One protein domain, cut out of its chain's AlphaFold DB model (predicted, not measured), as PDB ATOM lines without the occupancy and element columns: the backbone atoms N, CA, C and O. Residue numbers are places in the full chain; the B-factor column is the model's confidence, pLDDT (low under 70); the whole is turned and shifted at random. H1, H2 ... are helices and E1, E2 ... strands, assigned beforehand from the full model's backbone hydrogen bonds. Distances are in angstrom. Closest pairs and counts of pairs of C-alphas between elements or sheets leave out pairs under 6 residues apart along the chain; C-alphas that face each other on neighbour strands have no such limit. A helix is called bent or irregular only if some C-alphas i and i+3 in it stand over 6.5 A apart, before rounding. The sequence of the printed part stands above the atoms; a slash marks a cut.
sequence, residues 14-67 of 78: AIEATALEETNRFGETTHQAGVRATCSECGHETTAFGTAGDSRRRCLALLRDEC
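What this domain is: This is residues 14 to 67 of the 78 residues of an uncharacterized protein of Acidobacteria bacterium (UniProt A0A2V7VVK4). A long, bent hairpin of two strands, E1 and E2, makes the longest axis; the short strand E3 lies beside one part of E2, and the helix H1 packs over E2 and E3 on one face of the sheet. The turn of the hairpin, residues 24 to 28, reaches beyond E3 and H1. The printed part has 54 residues, in the order E1 E2 E3 H1; the antiparallel sheet runs E1 - E2 - E3, and the class is mixed, helices and strands. The whole is only just compact, close to loose, with a radius of gyration of the C-alphas of 11.9 A, and elongated, spanning 38 by 20 by 15 A.

How they stand to each other: E1, residues 14 to 23, and E2, residues 29 to 39, form a hairpin at 149 degrees, with N 16 and O 36 at 3.0 A and N 30 and O 22 at 2.8 A, within hydrogen-bond range. E1 bends by 62 degrees at residue 17, E2 by 71 degrees at residue 33. E2 and E3, residues 45 to 49, form a second hairpin at 138 degrees, with N 35 and O 48 at 2.9 A. The three strands are a meander, each the antiparallel neighbour of the one before, in a strongly twisted sheet. H1, residues 53 to 66, is on one face of it, making two layers, at a height over the sheet of 7.0 A. It lies over E2 and E3, slantwise to the strands, at 37 degrees to E3 on the local plane. Its closest C-alphas to E3 are those of Cys 59 and Ala 48, 5.1 A apart. Every O i to N i+4 pair in H1 is within hydrogen-bond range.

Where its parts are: E1 is 26.1 A long from C-alpha 14 at (52.690, -31.230, 45.302), E2 27.7 A, E3 13.9 A, and H1 20.0 A, to C-alpha 66 at (37.743, -26.762, 46.802).

The domain as a whole: The two C-alphas farthest apart, those of Phe 26 and Glu 41, are 38.8 A apart. The printed part has no cut, its three links are tight, and no printed residue is under 70 in pLDDT.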
ATOM      1  N   ALA A  14      51.907 -30.896  46.476       87.75
ATOM      2  CA  ALA A  14      52.690 -31.230  45.302       87.75
ATOM      3  C   ALA A  14      52.181 -30.395  44.123       87.75
ATOM      4  O   ALA A  14      50.994 -30.460  43.793       87.75
ATOM      5  N   ILE A  15      53.066 -29.610  43.501       89.00
ATOM      6  CA  ILE A  15      52.805 -28.943  42.223       89.00
ATOM      7  C   ILE A  15      53.682 -29.558  41.146       89.00
ATOM      8  O   ILE A  15      54.904 -29.593  41.265       89.00
ATOM      9  N   GLU A  16      53.059 -29.944  40.041       91.19
ATOM     10  CA  GLU A  16      53.766 -30.452  38.872       91.19
ATOM     11  C   GLU A  16      53.245 -29.835  37.575       91.19
ATOM     12  O   GLU A  16      52.079 -29.445  37.454       91.19
ATOM     13  N   ALA A  17      54.132 -29.727  36.583       92.62
ATOM     14  CA  ALA A  17      53.739 -29.361  35.230       92.62
ATOM     15  C   ALA A  17      53.058 -30.558  34.560       92.62
ATOM     16  O   ALA A  17      53.562 -31.678  34.609       92.62
ATOM     17  N   THR A  18      51.932 -30.319  33.900       94.19
ATOM     18  CA  THR A  18      51.134 -31.364  33.257       94.19
ATOM     19  C   THR A  18      50.567 -30.880  31.923       94.19
ATOM     20  O   THR A  18      50.578 -29.683  31.631       94.19
ATOM     21  N   ALA A  19      50.081 -31.801  31.092       94.50
ATOM     22  CA  ALA A  19      49.351 -31.472  29.873       94.50
ATOM     23  C   ALA A  19      47.846 -31.532  30.159       94.50
ATOM     24  O   ALA A  19      47.336 -32.569  30.577       94.50
ATOM     25  N   LEU A  20      47.147 -30.421  29.943       93.50
ATOM     26  CA  LEU A  20      45.705 -30.302  30.127       93.50
ATOM     27  C   LEU A  20      44.997 -30.345  28.776       93.50
ATOM     28  O   LEU A  20      45.474 -29.773  27.795       93.50
ATOM     29  N   GLU A  21      43.859 -31.026  28.740       94.81
ATOM     30  CA  GLU A  21      43.003 -31.116  27.562       94.81
ATOM     31  C   GLU A  21      41.988 -29.973  27.565       94.81
ATOM     32  O   GLU A  21      41.263 -29.766  28.540       94.81
ATOM     33  N   GLU A  22      41.916 -29.237  26.461       93.00
ATOM     34  CA  GLU A  22      40.897 -28.219  26.225       93.00
ATOM     35  C   GLU A  22      40.166 -28.539  24.924       93.00
ATOM     36  O   GLU A  22      40.782 -28.618  23.857       93.00
ATOM     37  N   THR A  23      38.846 -28.700  25.008       94.62
ATOM     38  CA  THR A  23      37.987 -28.865  23.835       94.62
ATOM     39  C   THR A  23      37.359 -27.529  23.476       94.62
ATOM     40  O   THR A  23      36.632 -26.933  24.273       94.62
ATOM     41  N   ASN A  24      37.633 -27.051  22.264       91.12
ATOM     42  CA  ASN A  24      37.097 -25.782  21.791       91.12
ATOM     43  C   ASN A  24      35.606 -25.902  21.405       91.12
ATOM     44  O   ASN A  24      35.024 -26.985  21.337       91.12
ATOM     45  N   ARG A  25      34.974 -24.768  21.074       94.25
ATOM     46  CA  ARG A  25      33.561 -24.718  20.641       94.25
ATOM     47  C   ARG A  25      33.240 -25.513  19.364       94.25
ATOM     48  O   ARG A  25      32.068 -25.663  19.035       94.25
ATOM     49  N   PHE A  26      34.255 -25.947  18.622       95.00
ATOM     50  CA  PHE A  26      34.126 -26.747  17.406       95.00
ATOM     51  C   PHE A  26      34.291 -28.253  17.672       95.00
ATOM     52  O   PHE A  26      34.170 -29.044  16.743       95.00
ATOM     53  N   GLY A  27      34.517 -28.655  18.929       95.06
ATOM     54  CA  GLY A  27      34.708 -30.053  19.316       95.06
ATOM     55  C   GLY A  27      36.131 -30.568  19.101       95.06
ATOM     56  O   GLY A  27      36.356 -31.771  19.189       95.06
ATOM     57  N   GLU A  28      37.093 -29.687  18.821       95.38
ATOM     58  CA  GLU A  28      38.495 -30.068  18.675       95.38
ATOM     59  C   GLU A  28      39.184 -30.031  20.038       95.38
ATOM     60  O   GLU A  28      39.188 -28.994  20.708       95.38
ATOM     61  N   THR A  29      39.779 -31.155  20.435       95.44
ATOM     62  CA  THR A  29      40.582 -31.258  21.656       95.44
ATOM     63  C   THR A  29      42.033 -30.912  21.357       95.44
ATOM     64  O   THR A  29      42.646 -31.456  20.439       95.44
ATOM     65  N   THR A  30      42.590 -30.009  22.155       93.56
ATOM     66  CA  THR A  30      44.004 -29.634  22.111       93.56
ATOM     67  C   THR A  30      44.651 -29.893  23.463       93.56
ATOM     68  O   THR A  30      44.004 -29.762  24.500       93.56
ATOM     69  N   HIS A  31      45.934 -30.258  23.452       93.94
ATOM     70  CA  HIS A  31      46.729 -30.386  24.669       93.94
ATOM     71  C   HIS A  31      47.520 -29.101  24.889       93.94
ATOM     72  O   HIS A  31      48.259 -28.655  24.008       93.94
ATOM     73  N   GLN A  32      47.386 -28.525  26.076       93.50
ATOM     74  CA  GLN A  32      48.084 -27.313  26.481       93.50
ATOM     75  C   GLN A  32      48.890 -27.560  27.750       93.50
ATOM     76  O   GLN A  32      48.535 -28.391  28.585       93.50
ATOM     77  N   ALA A  33      49.986 -26.823  27.914       94.69
ATOM     78  CA  ALA A  33      50.767 -26.890  29.138       94.69
ATOM     79  C   ALA A  33      49.984 -26.265  30.302       94.69
ATOM     80  O   ALA A  33      49.439 -25.163  30.188       94.69
ATOM     81  N   GLY A  34      49.971 -26.952  31.434       94.88
ATOM     82  CA  GLY A  34      49.328 -26.516  32.660       94.88
ATOM     83  C   GLY A  34      50.076 -26.993  33.891       94.88
ATOM     84  O   GLY A  34      51.171 -27.554  33.815       94.88
ATOM     85  N   VAL A  35      49.464 -26.755  35.037       93.75
ATOM     86  CA  VAL A  35      49.939 -27.199  36.342       93.75
ATOM     87  C   VAL A  35      48.836 -27.965  37.047       93.75
ATOM     88  O   VAL A  35      47.652 -27.669  36.867       93.75
ATOM     89  N   ARG A  36      49.242 -28.948  37.842       93.38
ATOM     90  CA  ARG A  36      48.390 -29.706  38.750       93.38
ATOM     91  C   ARG A  36      48.888 -29.477  40.166       93.38
ATOM     92  O   ARG A  36      50.091 -29.551  40.395       93.38
ATOM     93  N   ALA A  37      47.968 -29.182  41.075       90.75
ATOM     94  CA  ALA A  37      48.243 -29.064  42.499       90.75
ATOM     95  C   ALA A  37      47.451 -30.126  43.261       90.75
ATOM     96  O   ALA A  37      46.233 -30.210  43.089       90.75
ATOM     97  N   THR A  38      48.131 -30.880  44.123       90.56
ATOM     98  CA  THR A  38      47.546 -31.989  44.888       90.56
ATOM     99  C   THR A  38      47.781 -31.796  46.381       90.56
ATOM    100  O   THR A  38      48.920 -31.655  46.831       90.56
ATOM    101  N   CYS A  39      46.703 -31.806  47.167       88.50
ATOM    102  CA  CYS A  39      46.783 -31.737  48.624       88.50
ATOM    103  C   CYS A  39      47.332 -33.047  49.205       88.50
ATOM    104  O   CYS A  39      46.734 -34.100  48.989       88.50
ATOM    105  N   SER A  40      48.416 -32.993  49.990       84.62
ATOM    106  CA  SER A  40      49.013 -34.198  50.590       84.62
ATOM    107  C   SER A  40      48.112 -34.885  51.620       84.62
ATOM    108  O   SER A  40      48.234 -36.086  51.836       84.62
ATOM    109  N   GLU A  41      47.206 -34.135  52.253       84.94
ATOM    110  CA  GLU A  41      46.392 -34.644  53.362       84.94
ATOM    111  C   GLU A  41      45.090 -35.287  52.893       84.94
ATOM    112  O   GLU A  41      44.705 -36.346  53.385       84.94
ATOM    113  N   CYS A  42      44.382 -34.633  51.968       86.31
ATOM    114  CA  CYS A  42      43.073 -35.094  51.504       86.31
ATOM    115  C   CYS A  42      43.104 -35.709  50.101       86.31
ATOM    116  O   CYS A  42      42.137 -36.360  49.715       86.31
ATOM    117  N   GLY A  43      44.185 -35.502  49.343       88.00
ATOM    118  CA  GLY A  43      44.323 -35.978  47.968       88.00
ATOM    119  C   GLY A  43      43.512 -35.198  46.932       88.00
ATOM    120  O   GLY A  43      43.481 -35.618  45.781       88.00
ATOM    121  N   HIS A  44      42.850 -34.093  47.306       89.62
ATOM    122  CA  HIS A  44      42.129 -33.253  46.340       89.62
ATOM    123  C   HIS A  44      43.103 -32.641  45.335       89.62
ATOM    124  O   HIS A  44      44.212 -32.243  45.703       89.62
ATOM    125  N   GLU A  45      42.670 -32.555  44.082       92.31
ATOM    126  CA  GLU A  45      43.481 -32.096  42.960       92.31
ATOM    127  C   GLU A  45      42.793 -30.935  42.255       92.31
ATOM    128  O   GLU A  45      41.587 -30.954  42.015       92.31
ATOM    129  N   THR A  46      43.580 -29.947  41.854       93.00
ATOM    130  CA  THR A  46      43.122 -28.873  40.968       93.00
ATOM    131  C   THR A  46      44.111 -28.684  39.836       93.00
ATOM    132  O   THR A  46      45.271 -29.091  39.926       93.00
ATOM    133  N   THR A  47      43.642 -28.087  38.743       93.69
ATOM    134  CA  THR A  47      44.478 -27.814  37.575       93.69
ATOM    135  C   THR A  47      44.283 -26.388  37.082       93.69
ATOM    136  O   THR A  47      43.204 -25.810  37.206       93.69
ATOM    137  N   ALA A  48      45.342 -25.808  36.522       92.88
ATOM    138  CA  ALA A  48      45.287 -24.499  35.885       92.88
ATOM    139  C   ALA A  48      46.133 -24.480  34.610       92.88
ATOM    140  O   ALA A  48      47.232 -25.034  34.568       92.88
ATOM    141  N   PHE A  49      45.636 -23.806  33.573       93.12
ATOM    142  CA  PHE A  49      46.393 -23.592  32.342       93.12
ATOM    143  C   PHE A  49      47.592 -22.656  32.565       93.12
ATOM    144  O   PHE A  49      47.531 -21.693  33.340       93.12
ATOM    145  N   GLY A  50      48.675 -22.923  31.833       89.50
ATOM    146  CA  GLY A  50      49.964 -22.244  31.940       89.50
ATOM    147  C   GLY A  50      50.880 -22.834  33.019       89.50
ATOM    148  O   GLY A  50      50.438 -23.477  33.965       89.50
ATOM    149  N   THR A  51      52.186 -22.617  32.866       85.44
ATOM    150  CA  THR A  51      53.240 -23.186  33.733       85.44
ATOM    151  C   THR A  51      53.991 -22.142  34.561       85.44
ATOM    152  O   THR A  51      54.867 -22.488  35.354       85.44
ATOM    153  N   ALA A  52      53.652 -20.863  34.388       87.25
ATOM    154  CA  ALA A  52      54.273 -19.746  35.090       87.25
ATOM    155  C   ALA A  52      53.803 -19.648  36.554       87.25
ATOM    156  O   ALA A  52      52.784 -20.220  36.941       87.25
ATOM    157  N   GLY A  53      54.512 -18.854  37.364       83.25
ATOM    158  CA  GLY A  53      54.181 -18.657  38.782       83.25
ATOM    159  C   GLY A  53      52.773 -18.094  39.035       83.25
ATOM    160  O   GLY A  53      52.189 -18.355  40.083       83.25
ATOM    161  N   ASP A  54      52.185 -17.351  38.091       85.88
ATOM    162  CA  ASP A  54      50.774 -16.931  38.167       85.88
ATOM    163  C   ASP A  54      49.803 -18.116  38.034       85.88
ATOM    164  O   ASP A  54      48.830 -18.206  38.784       85.88
ATOM    165  N   SER A  55      50.086 -19.058  37.128       85.44
ATOM    166  CA  SER A  55      49.286 -20.276  36.946       85.44
ATOM    167  C   SER A  55      49.358 -21.182  38.172       85.44
ATOM    168  O   SER A  55      48.326 -21.675  38.621       85.44
ATOM    169  N   ARG A  56      50.551 -21.330  38.769       87.06
ATOM    170  CA  ARG A  56      50.742 -22.063  40.033       87.06
ATOM    171  C   ARG A  56      49.901 -21.457  41.151       87.06
ATOM    172  O   ARG A  56      49.086 -22.155  41.743       87.06
ATOM    173  N   ARG A  57      49.991 -20.139  41.361       87.44
ATOM    174  CA  ARG A  57      49.180 -19.426  42.367       87.44
ATOM    175  C   ARG A  57      47.677 -19.580  42.147       87.44
ATOM    176  O   ARG A  57      46.945 -19.760  43.115       87.44
ATOM    177  N   ARG A  58      47.206 -19.539  40.896       88.12
ATOM    178  CA  ARG A  58      45.789 -19.777  40.579       88.12
ATOM    179  C   ARG A  58      45.369 -21.207  40.914       88.12
ATOM    180  O   ARG A  58      44.306 -21.388  41.494       88.12
ATOM    181  N   CYS A  59      46.196 -22.194  40.575       88.81
ATOM    182  CA  CYS A  59      45.943 -23.595  40.905       88.81
ATOM    183  C   CYS A  59      45.823 -23.788  42.424       88.81
ATOM    184  O   CYS A  59      44.868 -24.380  42.906       88.81
ATOM    185  N   LEU A  60      46.735 -23.190  43.189       86.81
ATOM    186  CA  LEU A  60      46.717 -23.227  44.652       86.81
ATOM    187  C   LEU A  60      45.499 -22.519  45.256       86.81
ATOM    188  O   LEU A  60      44.926 -22.997  46.230       86.81
ATOM    189  N   ALA A  61      45.073 -21.399  44.668       86.69
ATOM    190  CA  ALA A  61      43.859 -20.709  45.092       86.69
ATOM    191  C   ALA A  61      42.604 -21.574  44.878       86.69
ATOM    192  O   ALA A  61      41.779 -21.655  45.778       86.69
ATOM    193  N   LEU A  62      42.497 -22.271  43.739       89.12
ATOM    194  CA  LEU A  62      41.410 -23.229  43.500       89.12
ATOM    195  C   LEU A  62      41.446 -24.368  44.519       89.12
ATOM    196  O   LEU A  62      40.423 -24.703  45.109       89.12
ATOM    197  N   LEU A  63      42.635 -24.921  44.780       87.69
ATOM    198  CA  LEU A  63      42.799 -25.994  45.756       87.69
ATOM    199  C   LEU A  63      42.322 -25.565  47.149       87.69
ATOM    200  O   LEU A  63      41.742 -26.373  47.865       87.69
ATOM    201  N   ARG A  64      42.513 -24.294  47.511       84.25
ATOM    202  CA  ARG A  64      42.027 -23.705  48.766       84.25
ATOM    203  C   ARG A  64      40.517 -23.693  48.882       84.25
ATOM    204  O   ARG A  64      39.988 -24.036  49.935       84.25
ATOM    205  N   ASP A  65      39.847 -23.252  47.826       86.12
ATOM    206  CA  ASP A  65      38.394 -23.109  47.821       86.12
ATOM    207  C   ASP A  65      37.696 -24.473  47.715       86.12
ATOM    208  O   ASP A  65      36.606 -24.654  48.256       86.12
ATOM    209  N   GLU A  66      38.330 -25.446  47.057       88.44
ATOM    210  CA  GLU A  66      37.743 -26.762  46.802       88.44
ATOM    211  C   GLU A  66      38.182 -27.855  47.788       88.44
ATOM    212  O   GLU A  66      37.576 -28.928  47.814       88.44
ATOM    213  N   CYS A  67      39.210 -27.618  48.614       86.06
ATOM    214  CA  CYS A  67      39.701 -28.628  49.551       86.06
ATOM    215  C   CYS A  67      38.596 -29.031  50.548       86.06
ATOM    216  O   CYS A  67      38.166 -28.204  51.359       86.06
TER     217      CYS A  67